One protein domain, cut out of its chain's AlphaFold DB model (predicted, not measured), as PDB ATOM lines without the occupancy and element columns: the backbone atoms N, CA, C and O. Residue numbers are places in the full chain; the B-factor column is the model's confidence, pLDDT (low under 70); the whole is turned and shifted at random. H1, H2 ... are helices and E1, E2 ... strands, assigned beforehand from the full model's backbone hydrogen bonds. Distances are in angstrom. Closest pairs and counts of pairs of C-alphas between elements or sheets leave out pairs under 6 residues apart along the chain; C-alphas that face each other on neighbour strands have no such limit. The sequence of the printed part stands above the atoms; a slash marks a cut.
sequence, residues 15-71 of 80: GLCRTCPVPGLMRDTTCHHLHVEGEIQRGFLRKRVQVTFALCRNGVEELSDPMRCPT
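What this domain is: This is residues 15 to 71 of the 80 residues of an uncharacterized protein of Caldilineaceae bacterium SB0666_bin_21 (UniProt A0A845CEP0). A long hairpin of two strands, E1 and E2, makes the longest axis, and two short helices, H1 and H2, are strung end after end along one side of it. The last stretch, residues 57 to 71, has no named element and folds back beside the end where E1 begins and E2 ends. The printed part has 57 residues, in the order H1, H2, E1, E2; the sheet, E1 - E2, is antiparallel and the class is mixed, helices and strands. The outline is a rod spanning 39 by 18 by 13 A, only just compact, close to loose, with a radius of gyration of the C-alphas of 12.2 A.

Where its parts are: Find C-alpha 15 at (151.734, 220.327, 245.339), where H1, residues 15 to 18, begins. H2 follows at residues 22 to 28. E1 runs 25.1 A from C-alpha 34 at (161.425, 198.251, 243.957) to residue 42. E2, residues 47 to 56, runs 27.0 A and ends at C-alpha 56 at (165.465, 195.775, 244.894).

How they stand to each other: Look first at the hairpin: E1 and E2 are antiparallel, at 157 degrees, with N 35 and O 55 at 2.9 A and N 41 and O 48 at 2.8 A, both within hydrogen-bond range. The closest C-alphas of H1 and E2 are those of Leu 16 and Arg 48, 5.8 A apart. For H2 and E1 they are those of Met 26 and Leu 34, 7.6 A apart. H1 is apart from H2. In H2 every O i to N i+4 pair is within hydrogen-bond range; H1 is too short for such a pair.

The domain as a whole: The C-alphas farthest apart, those of Leu 45 and Thr 71, are 38.7 A apart. Residues 61 to 62 pair antiparallel with residues 55 to 56 of E2. The three links are tight, the printed part has no cut, and no printed residue has a pLDDT under 70.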
ATOM      1  N   GLY A  15     150.758 219.903 246.349       87.25
ATOM      2  CA  GLY A  15     151.734 220.327 245.339       87.25
ATOM      3  C   GLY A  15     152.960 219.411 245.221       87.25
ATOM      4  O   GLY A  15     153.469 219.239 244.118       87.25
ATOM      5  N   LEU A  16     153.396 218.775 246.315       90.12
ATOM      6  CA  LEU A  16     154.491 217.800 246.291       90.12
ATOM      7  C   LEU A  16     154.074 216.480 245.647       90.12
ATOM      8  O   LEU A  16     154.867 215.905 244.909       90.12
ATOM      9  N   CYS A  17     152.838 216.026 245.874       88.44
ATOM     10  CA  CYS A  17     152.302 214.819 245.244       88.44
ATOM     11  C   CYS A  17     152.196 214.984 243.724       88.44
ATOM     12  O   CYS A  17     152.548 214.067 242.986       88.44
ATOM     13  N   ARG A  18     151.785 216.169 243.249       88.88
ATOM     14  CA  ARG A  18     151.655 216.472 241.808       88.88
ATOM     15  C   ARG A  18     152.982 216.399 241.053       88.88
ATOM     16  O   ARG A  18     152.981 216.132 239.859       88.88
ATOM     17  N   THR A  19     154.096 216.635 241.741       91.00
ATOM     18  CA  THR A  19     155.451 216.552 241.175       91.00
ATOM     19  C   THR A  19     156.257 215.385 241.738       91.00
ATOM     20  O   THR A  19     157.475 215.352 241.571       91.00
ATOM     21  N   CYS A  20     155.624 214.471 242.476       92.69
ATOM     22  CA  CYS A  20     156.319 213.343 243.075       92.69
ATOM     23  C   CYS A  20     156.758 212.387 241.956       92.69
ATOM     24  O   CYS A  20     155.913 211.990 241.151       92.69
ATOM     25  N   PRO A  21     158.043 211.997 241.884       94.25
ATOM     26  CA  PRO A  21     158.522 211.114 240.823       94.25
ATOM     27  C   PRO A  21     158.081 209.657 241.020       94.25
ATOM     28  O   PRO A  21     158.036 208.903 240.053       94.25
ATOM     29  N   VAL A  22     157.722 209.261 242.250       94.69
ATOM     30  CA  VAL A  22     157.464 207.859 242.623       94.69
ATOM     31  C   VAL A  22     156.405 207.187 241.743       94.69
ATOM     32  O   VAL A  22     156.680 206.096 241.259       94.69
ATOM     33  N   PRO A  23     155.234 207.788 241.451       94.44
ATOM     34  CA  PRO A  23     154.251 207.126 240.600       94.44
ATOM     35  C   PRO A  23     154.755 206.855 239.177       94.44
ATOM     36  O   PRO A  23     154.374 205.844 238.602       94.44
ATOM     37  N   GLY A  24     155.569 207.748 238.601       94.50
ATOM     38  CA  GLY A  24     156.187 207.520 237.287       94.50
ATOM     39  C   GLY A  24     157.227 206.413 237.362       94.50
ATOM     40  O   GLY A  24     157.119 205.416 236.660       94.50
ATOM     41  N   LEU A  25     158.140 206.530 238.323       95.00
ATOM     42  CA  LEU A  25     159.177 205.539 238.578       95.00
ATOM     43  C   LEU A  25     158.614 204.119 238.758       95.00
ATOM     44  O   LEU A  25     159.115 203.181 238.155       95.00
ATOM     45  N   MET A  26     157.541 203.965 239.539       94.44
ATOM     46  CA  MET A  26     156.906 202.664 239.789       94.44
ATOM     47  C   MET A  26     156.215 202.066 238.558       94.44
ATOM     48  O   MET A  26     156.003 200.859 238.516       94.44
ATOM     49  N   ARG A  27     155.826 202.888 237.576       95.19
ATOM     50  CA  ARG A  27     155.242 202.406 236.314       95.19
ATOM     51  C   ARG A  27     156.305 201.988 235.307       95.19
ATOM     52  O   ARG A  27     156.066 201.056 234.549       95.19
ATOM     53  N   ASP A  28     157.436 202.685 235.314       95.88
ATOM     54  CA  ASP A  28     158.411 202.615 234.228       95.88
ATOM     55  C   ASP A  28     159.652 201.769 234.582       95.88
ATOM     56  O   ASP A  28     160.441 201.436 233.700       95.88
ATOM     57  N   THR A  29     159.848 201.417 235.859       95.94
ATOM     58  CA  THR A  29     160.972 200.583 236.318       95.94
ATOM     59  C   THR A  29     160.866 199.125 235.857       95.94
ATOM     60  O   THR A  29     159.785 198.536 235.844       95.94
ATOM     61  N   THR A  30     162.009 198.491 235.576       95.00
ATOM     62  CA  THR A  30     162.093 197.032 235.361       95.00
ATOM     63  C   THR A  30     162.074 196.226 236.670       95.00
ATOM     64  O   THR A  30     162.036 194.996 236.655       95.00
ATOM     65  N   CYS A  31     162.077 196.894 237.829       94.94
ATOM     66  CA  CYS A  31     162.099 196.263 239.145       94.94
ATOM     67  C   CYS A  31     160.703 196.202 239.794       94.94
ATOM     68  O   CYS A  31     160.263 197.144 240.451       94.94
ATOM     69  N   HIS A  32     160.018 195.057 239.718       91.38
ATOM     70  CA  HIS A  32     158.707 194.874 240.376       91.38
ATOM     71  C   HIS A  32     158.755 194.870 241.909       91.38
ATOM     72  O   HIS A  32     157.734 195.048 242.573       91.38
ATOM     73  N   HIS A  33     159.940 194.657 242.476       94.12
ATOM     74  CA  HIS A  33     160.173 194.635 243.918       94.12
ATOM     75  C   HIS A  33     160.920 195.884 244.395       94.12
ATOM     76  O   HIS A  33     161.608 195.836 245.419       94.12
ATOM     77  N   LEU A  34     160.803 196.979 243.637       96.06
ATOM     78  CA  LEU A  34     161.425 198.251 243.957       96.06
ATOM     79  C   LEU A  34     160.838 198.820 245.248       96.06
ATOM     80  O   LEU A  34     159.626 198.992 245.386       96.06
ATOM     81  N   HIS A  35     161.716 199.174 246.174       96.31
ATOM     82  CA  HIS A  35     161.380 200.010 247.313       96.31
ATOM     83  C   HIS A  35     162.222 201.277 247.222       96.31
ATOM     84  O   HIS A  35     163.426 201.219 246.980       96.31
ATOM     85  N   VAL A  36     161.568 202.420 247.384       96.31
ATOM     86  CA  VAL A  36     162.219 203.725 247.372       96.31
ATOM     87  C   VAL A  36     161.984 204.440 248.682       96.31
ATOM     88  O   VAL A  36     160.881 204.405 249.231       96.31
ATOM     89  N   GLU A  37     163.006 205.148 249.126       93.94
ATOM     90  CA  GLU A  37     162.880 206.171 250.147       93.94
ATOM     91  C   GLU A  37     163.043 207.535 249.486       93.94
ATOM     92  O   GLU A  37     163.776 207.711 248.506       93.94
ATOM     93  N   GLY A  38     162.304 208.512 249.996       91.19
ATOM     94  CA  GLY A  38     162.334 209.852 249.453       91.19
ATOM     95  C   GLY A  38     162.165 210.899 250.529       91.19
ATOM     96  O   GLY A  38     161.481 210.700 251.533       91.19
ATOM     97  N   GLU A  39     162.761 212.049 250.268       91.44
ATOM     98  CA  GLU A  39     162.757 213.188 251.168       91.44
ATOM     99  C   GLU A  39     162.229 214.434 250.460       91.44
ATOM    100  O   GLU A  39     162.365 214.607 249.242       91.44
ATOM    101  N   ILE A  40     161.647 215.350 251.235       90.88
ATOM    102  CA  ILE A  40     161.276 216.669 250.728       90.88
ATOM    103  C   ILE A  40     162.516 217.560 250.753       90.88
ATOM    104  O   ILE A  40     162.896 218.106 251.788       90.88
ATOM    105  N   GLN A  41     163.095 217.778 249.580       89.88
ATOM    106  CA  GLN A  41     164.229 218.668 249.390       89.88
ATOM    107  C   GLN A  41     163.749 220.100 249.123       89.88
ATOM    108  O   GLN A  41     162.830 220.341 248.328       89.88
ATOM    109  N   ARG A  42     164.372 221.078 249.792       87.94
ATOM    110  CA  ARG A  42     164.108 222.512 249.588       87.94
ATOM    111  C   ARG A  42     165.070 223.054 248.532       87.94
ATOM    112  O   ARG A  42     166.266 223.144 248.775       87.94
ATOM    113  N   GLY A  43     164.546 223.424 247.366       82.31
ATOM    114  CA  GLY A  43     165.269 224.248 246.398       82.31
ATOM    115  C   GLY A  43     165.083 225.741 246.679       82.31
ATOM    116  O   GLY A  43     164.313 226.124 247.558       82.31
ATOM    117  N   PHE A  44     165.737 226.586 245.881       82.00
ATOM    118  CA  PHE A  44     165.704 228.046 246.052       82.00
ATOM    119  C   PHE A  44     164.289 228.655 245.951       82.00
ATOM    120  O   PHE A  44     163.972 229.586 246.679       82.00
ATOM    121  N   LEU A  45     163.420 228.104 245.092       83.25
ATOM    122  CA  LEU A  45     162.060 228.626 244.853       83.25
ATOM    123  C   LEU A  45     160.931 227.658 245.230       83.25
ATOM    124  O   LEU A  45     159.774 228.061 245.304       83.25
ATOM    125  N   ARG A  46     161.226 226.366 245.414       86.25
ATOM    126  CA  ARG A  46     160.196 225.343 245.642       86.25
ATOM    127  C   ARG A  46     160.735 224.129 246.380       86.25
ATOM    128  O   ARG A  46     161.914 223.794 246.276       86.25
ATOM    129  N   LYS A  47     159.833 223.440 247.073       89.81
ATOM    130  CA  LYS A  47     160.065 222.097 247.608       89.81
ATOM    131  C   LYS A  47     159.774 221.056 246.530       89.81
ATOM    132  O   LYS A  47     158.910 221.277 245.684       89.81
ATOM    133  N   ARG A  48     160.482 219.930 246.567       91.94
ATOM    134  CA  ARG A  48     160.224 218.764 245.710       91.94
ATOM    135  C   ARG A  48     160.533 217.479 246.460       91.94
ATOM    136  O   ARG A  48     161.376 217.485 247.351       91.94
ATOM    137  N   VAL A  49     159.878 216.395 246.072       93.38
ATOM    138  CA  VAL A  49     160.244 215.053 246.531       93.38
ATOM    139  C   VAL A  49     161.452 214.590 245.720       93.38
ATOM    140  O   VAL A  49     161.428 214.655 244.491       93.38
ATOM    141  N   GLN A  50     162.505 214.154 246.401       93.31
ATOM    142  CA  GLN A  50     163.687 213.542 245.805       93.31
ATOM    143  C   GLN A  50     163.779 212.107 246.315       93.31
ATOM    144  O   GLN A  50     163.741 211.898 247.524       93.31
ATOM    145  N   VAL A  51     163.905 211.139 245.407       94.75
ATOM    146  CA  VAL A  51     164.277 209.768 245.780       94.75
ATOM    147  C   VAL A  51     165.741 209.796 246.201       94.75
ATOM    148  O   VAL A  51     166.580 210.300 245.448       94.75
ATOM    149  N   THR A  52     166.017 209.344 247.420       94.88
ATOM    150  CA  THR A  52     167.352 209.346 248.041       94.88
ATOM    151  C   THR A  52     167.943 207.950 248.119       94.88
ATOM    152  O   THR A  52     169.160 207.814 248.102       94.88
ATOM    153  N   PHE A  53     167.089 206.931 248.163       95.94
ATOM    154  CA  PHE A  53     167.497 205.540 248.219       95.94
ATOM    155  C   PHE A  53     166.533 204.679 247.412       95.94
ATOM    156  O   PHE A  53     165.321 204.918 247.400       95.94
ATOM    157  N   ALA A  54     167.082 203.680 246.735       96.88
ATOM    158  CA  ALA A  54     166.328 202.713 245.965       96.88
ATOM    159  C   ALA A  54     166.943 201.332 246.152       96.88
ATOM    160  O   ALA A  54     168.152 201.162 246.041       96.88
ATOM    161  N   LEU A  55     166.103 200.340 246.416       96.25
ATOM    162  CA  LEU A  55     166.531 198.966 246.640       96.25
ATOM    163  C   LEU A  55     165.622 198.000 245.884       96.25
ATOM    164  O   LEU A  55     164.401 198.172 245.834       96.25
ATOM    165  N   CYS A  56     166.210 196.939 245.344       95.81
ATOM    166  CA  CYS A  56     165.465 195.775 244.894       95.81
ATOM    167  C   CYS A  56     165.300 194.816 246.072       95.81
ATOM    168  O   CYS A  56     166.276 194.244 246.555       95.81
ATOM    169  N   ARG A  57     164.063 194.590 246.535       94.19
ATOM    170  CA  ARG A  57     163.827 193.682 247.672       94.19
ATOM    171  C   ARG A  57     164.119 192.218 247.320       94.19
ATOM    172  O   ARG A  57     164.459 191.451 248.212       94.19
ATOM    173  N   ASN A  58     163.993 191.833 246.048       90.50
ATOM    174  CA  ASN A  58     164.242 190.462 245.596       90.50
ATOM    175  C   ASN A  58     165.740 190.142 245.487       90.50
ATOM    176  O   ASN A  58     166.184 189.115 245.982       90.50
ATOM    177  N   GLY A  59     166.517 191.037 244.869       83.81
ATOM    178  CA  GLY A  59     167.976 190.906 244.776       83.81
ATOM    179  C   GLY A  59     168.713 191.313 246.053       83.81
ATOM    180  O   GLY A  59     169.893 191.013 246.189       83.81
ATOM    181  N   VAL A  60     168.019 191.980 246.986       91.31
ATOM    182  CA  VAL A  60     168.588 192.585 248.204       91.31
ATOM    183  C   VAL A  60     169.800 193.459 247.854       91.31
ATOM    184  O   VAL A  60     170.860 193.384 248.467       91.31
ATOM    185  N   GLU A  61     169.631 194.287 246.825       92.81
ATOM    186  CA  GLU A  61     170.672 195.168 246.299       92.81
ATOM    187  C   GLU A  61     170.162 196.605 246.206       92.81
ATOM    188  O   GLU A  61     168.990 196.851 245.904       92.81
ATOM    189  N   GLU A  62     171.050 197.558 246.473       95.88
ATOM    190  CA  GLU A  62     170.799 198.969 246.204       95.88
ATOM    191  C   GLU A  62     170.892 199.224 244.697       95.88
ATOM    192  O   GLU A  62     171.818 198.767 244.028       95.88
ATOM    193  N   LEU A  63     169.930 199.972 244.161       95.19
ATOM    194  CA  LEU A  63     169.890 200.338 242.753       95.19
ATOM    195  C   LEU A  63     170.379 201.774 242.584       95.19
ATOM    196  O   LEU A  63     169.712 202.720 243.000       95.19
ATOM    197  N   SER A  64     171.518 201.941 241.910       93.25
ATOM    198  CA  SER A  64     172.023 203.273 241.545       93.25
ATOM    199  C   SER A  64     171.129 203.975 240.516       93.25
ATOM    200  O   SER A  64     171.038 205.201 240.514       93.25
ATOM    201  N   ASP A  65     170.462 203.203 239.656       94.44
ATOM    202  CA  ASP A  65     169.394 203.674 238.778       94.44
ATOM    203  C   ASP A  65     168.103 202.910 239.108       94.44
ATOM    204  O   ASP A  65     167.988 201.727 238.784       94.44
ATOM    205  N   PRO A  66     167.103 203.551 239.736       94.38
ATOM    206  CA  PRO A  66     165.883 202.868 240.140       94.38
ATOM    207  C   PRO A  66     164.985 202.486 238.953       94.38
ATOM    208  O   PRO A  66     163.995 201.781 239.150       94.38
ATOM    209  N   MET A  67     165.297 202.933 237.732       95.19
ATOM    210  CA  MET A  67     164.587 202.519 236.518       95.19
ATOM    211  C   MET A  67     164.974 201.110 236.071       95.19
ATOM    212  O   MET A  67     164.200 200.467 235.362       95.19
ATOM    213  N   ARG A  68     166.154 200.622 236.471       94.50
ATOM    214  CA  ARG A  68     166.693 199.353 235.990       94.50
ATOM    215  C   ARG A  68     167.205 198.467 237.113       94.50
ATOM    216  O   ARG A  68     168.068 198.859 237.887       94.50
ATOM    217  N   CYS A  69     166.721 197.230 237.150       94.62
ATOM    218  CA  CYS A  69     167.247 196.193 238.033       94.62
ATOM    219  C   CYS A  69     167.778 195.015 237.207       94.62
ATOM    220  O   CYS A  69     166.978 194.213 236.719       94.62
ATOM    221  N   PRO A  70     169.113 194.863 237.093       91.19
ATOM    222  CA  PRO A  70     169.730 193.769 236.345       91.19
ATOM    223  C   PRO A  70     169.286 192.386 236.833       91.19
ATOM    224  O   PRO A  70     169.044 191.490 236.027       91.19
ATOM    225  N   THR A  71     169.118 192.219 238.149       90.31
ATOM    226  CA  THR A  71     168.663 190.958 238.748       90.31
ATOM    227  C   THR A  71     167.242 190.601 238.318       90.31
ATOM    228  O   THR A  71     166.976 189.463 237.933       90.31
TER     229      THR A  71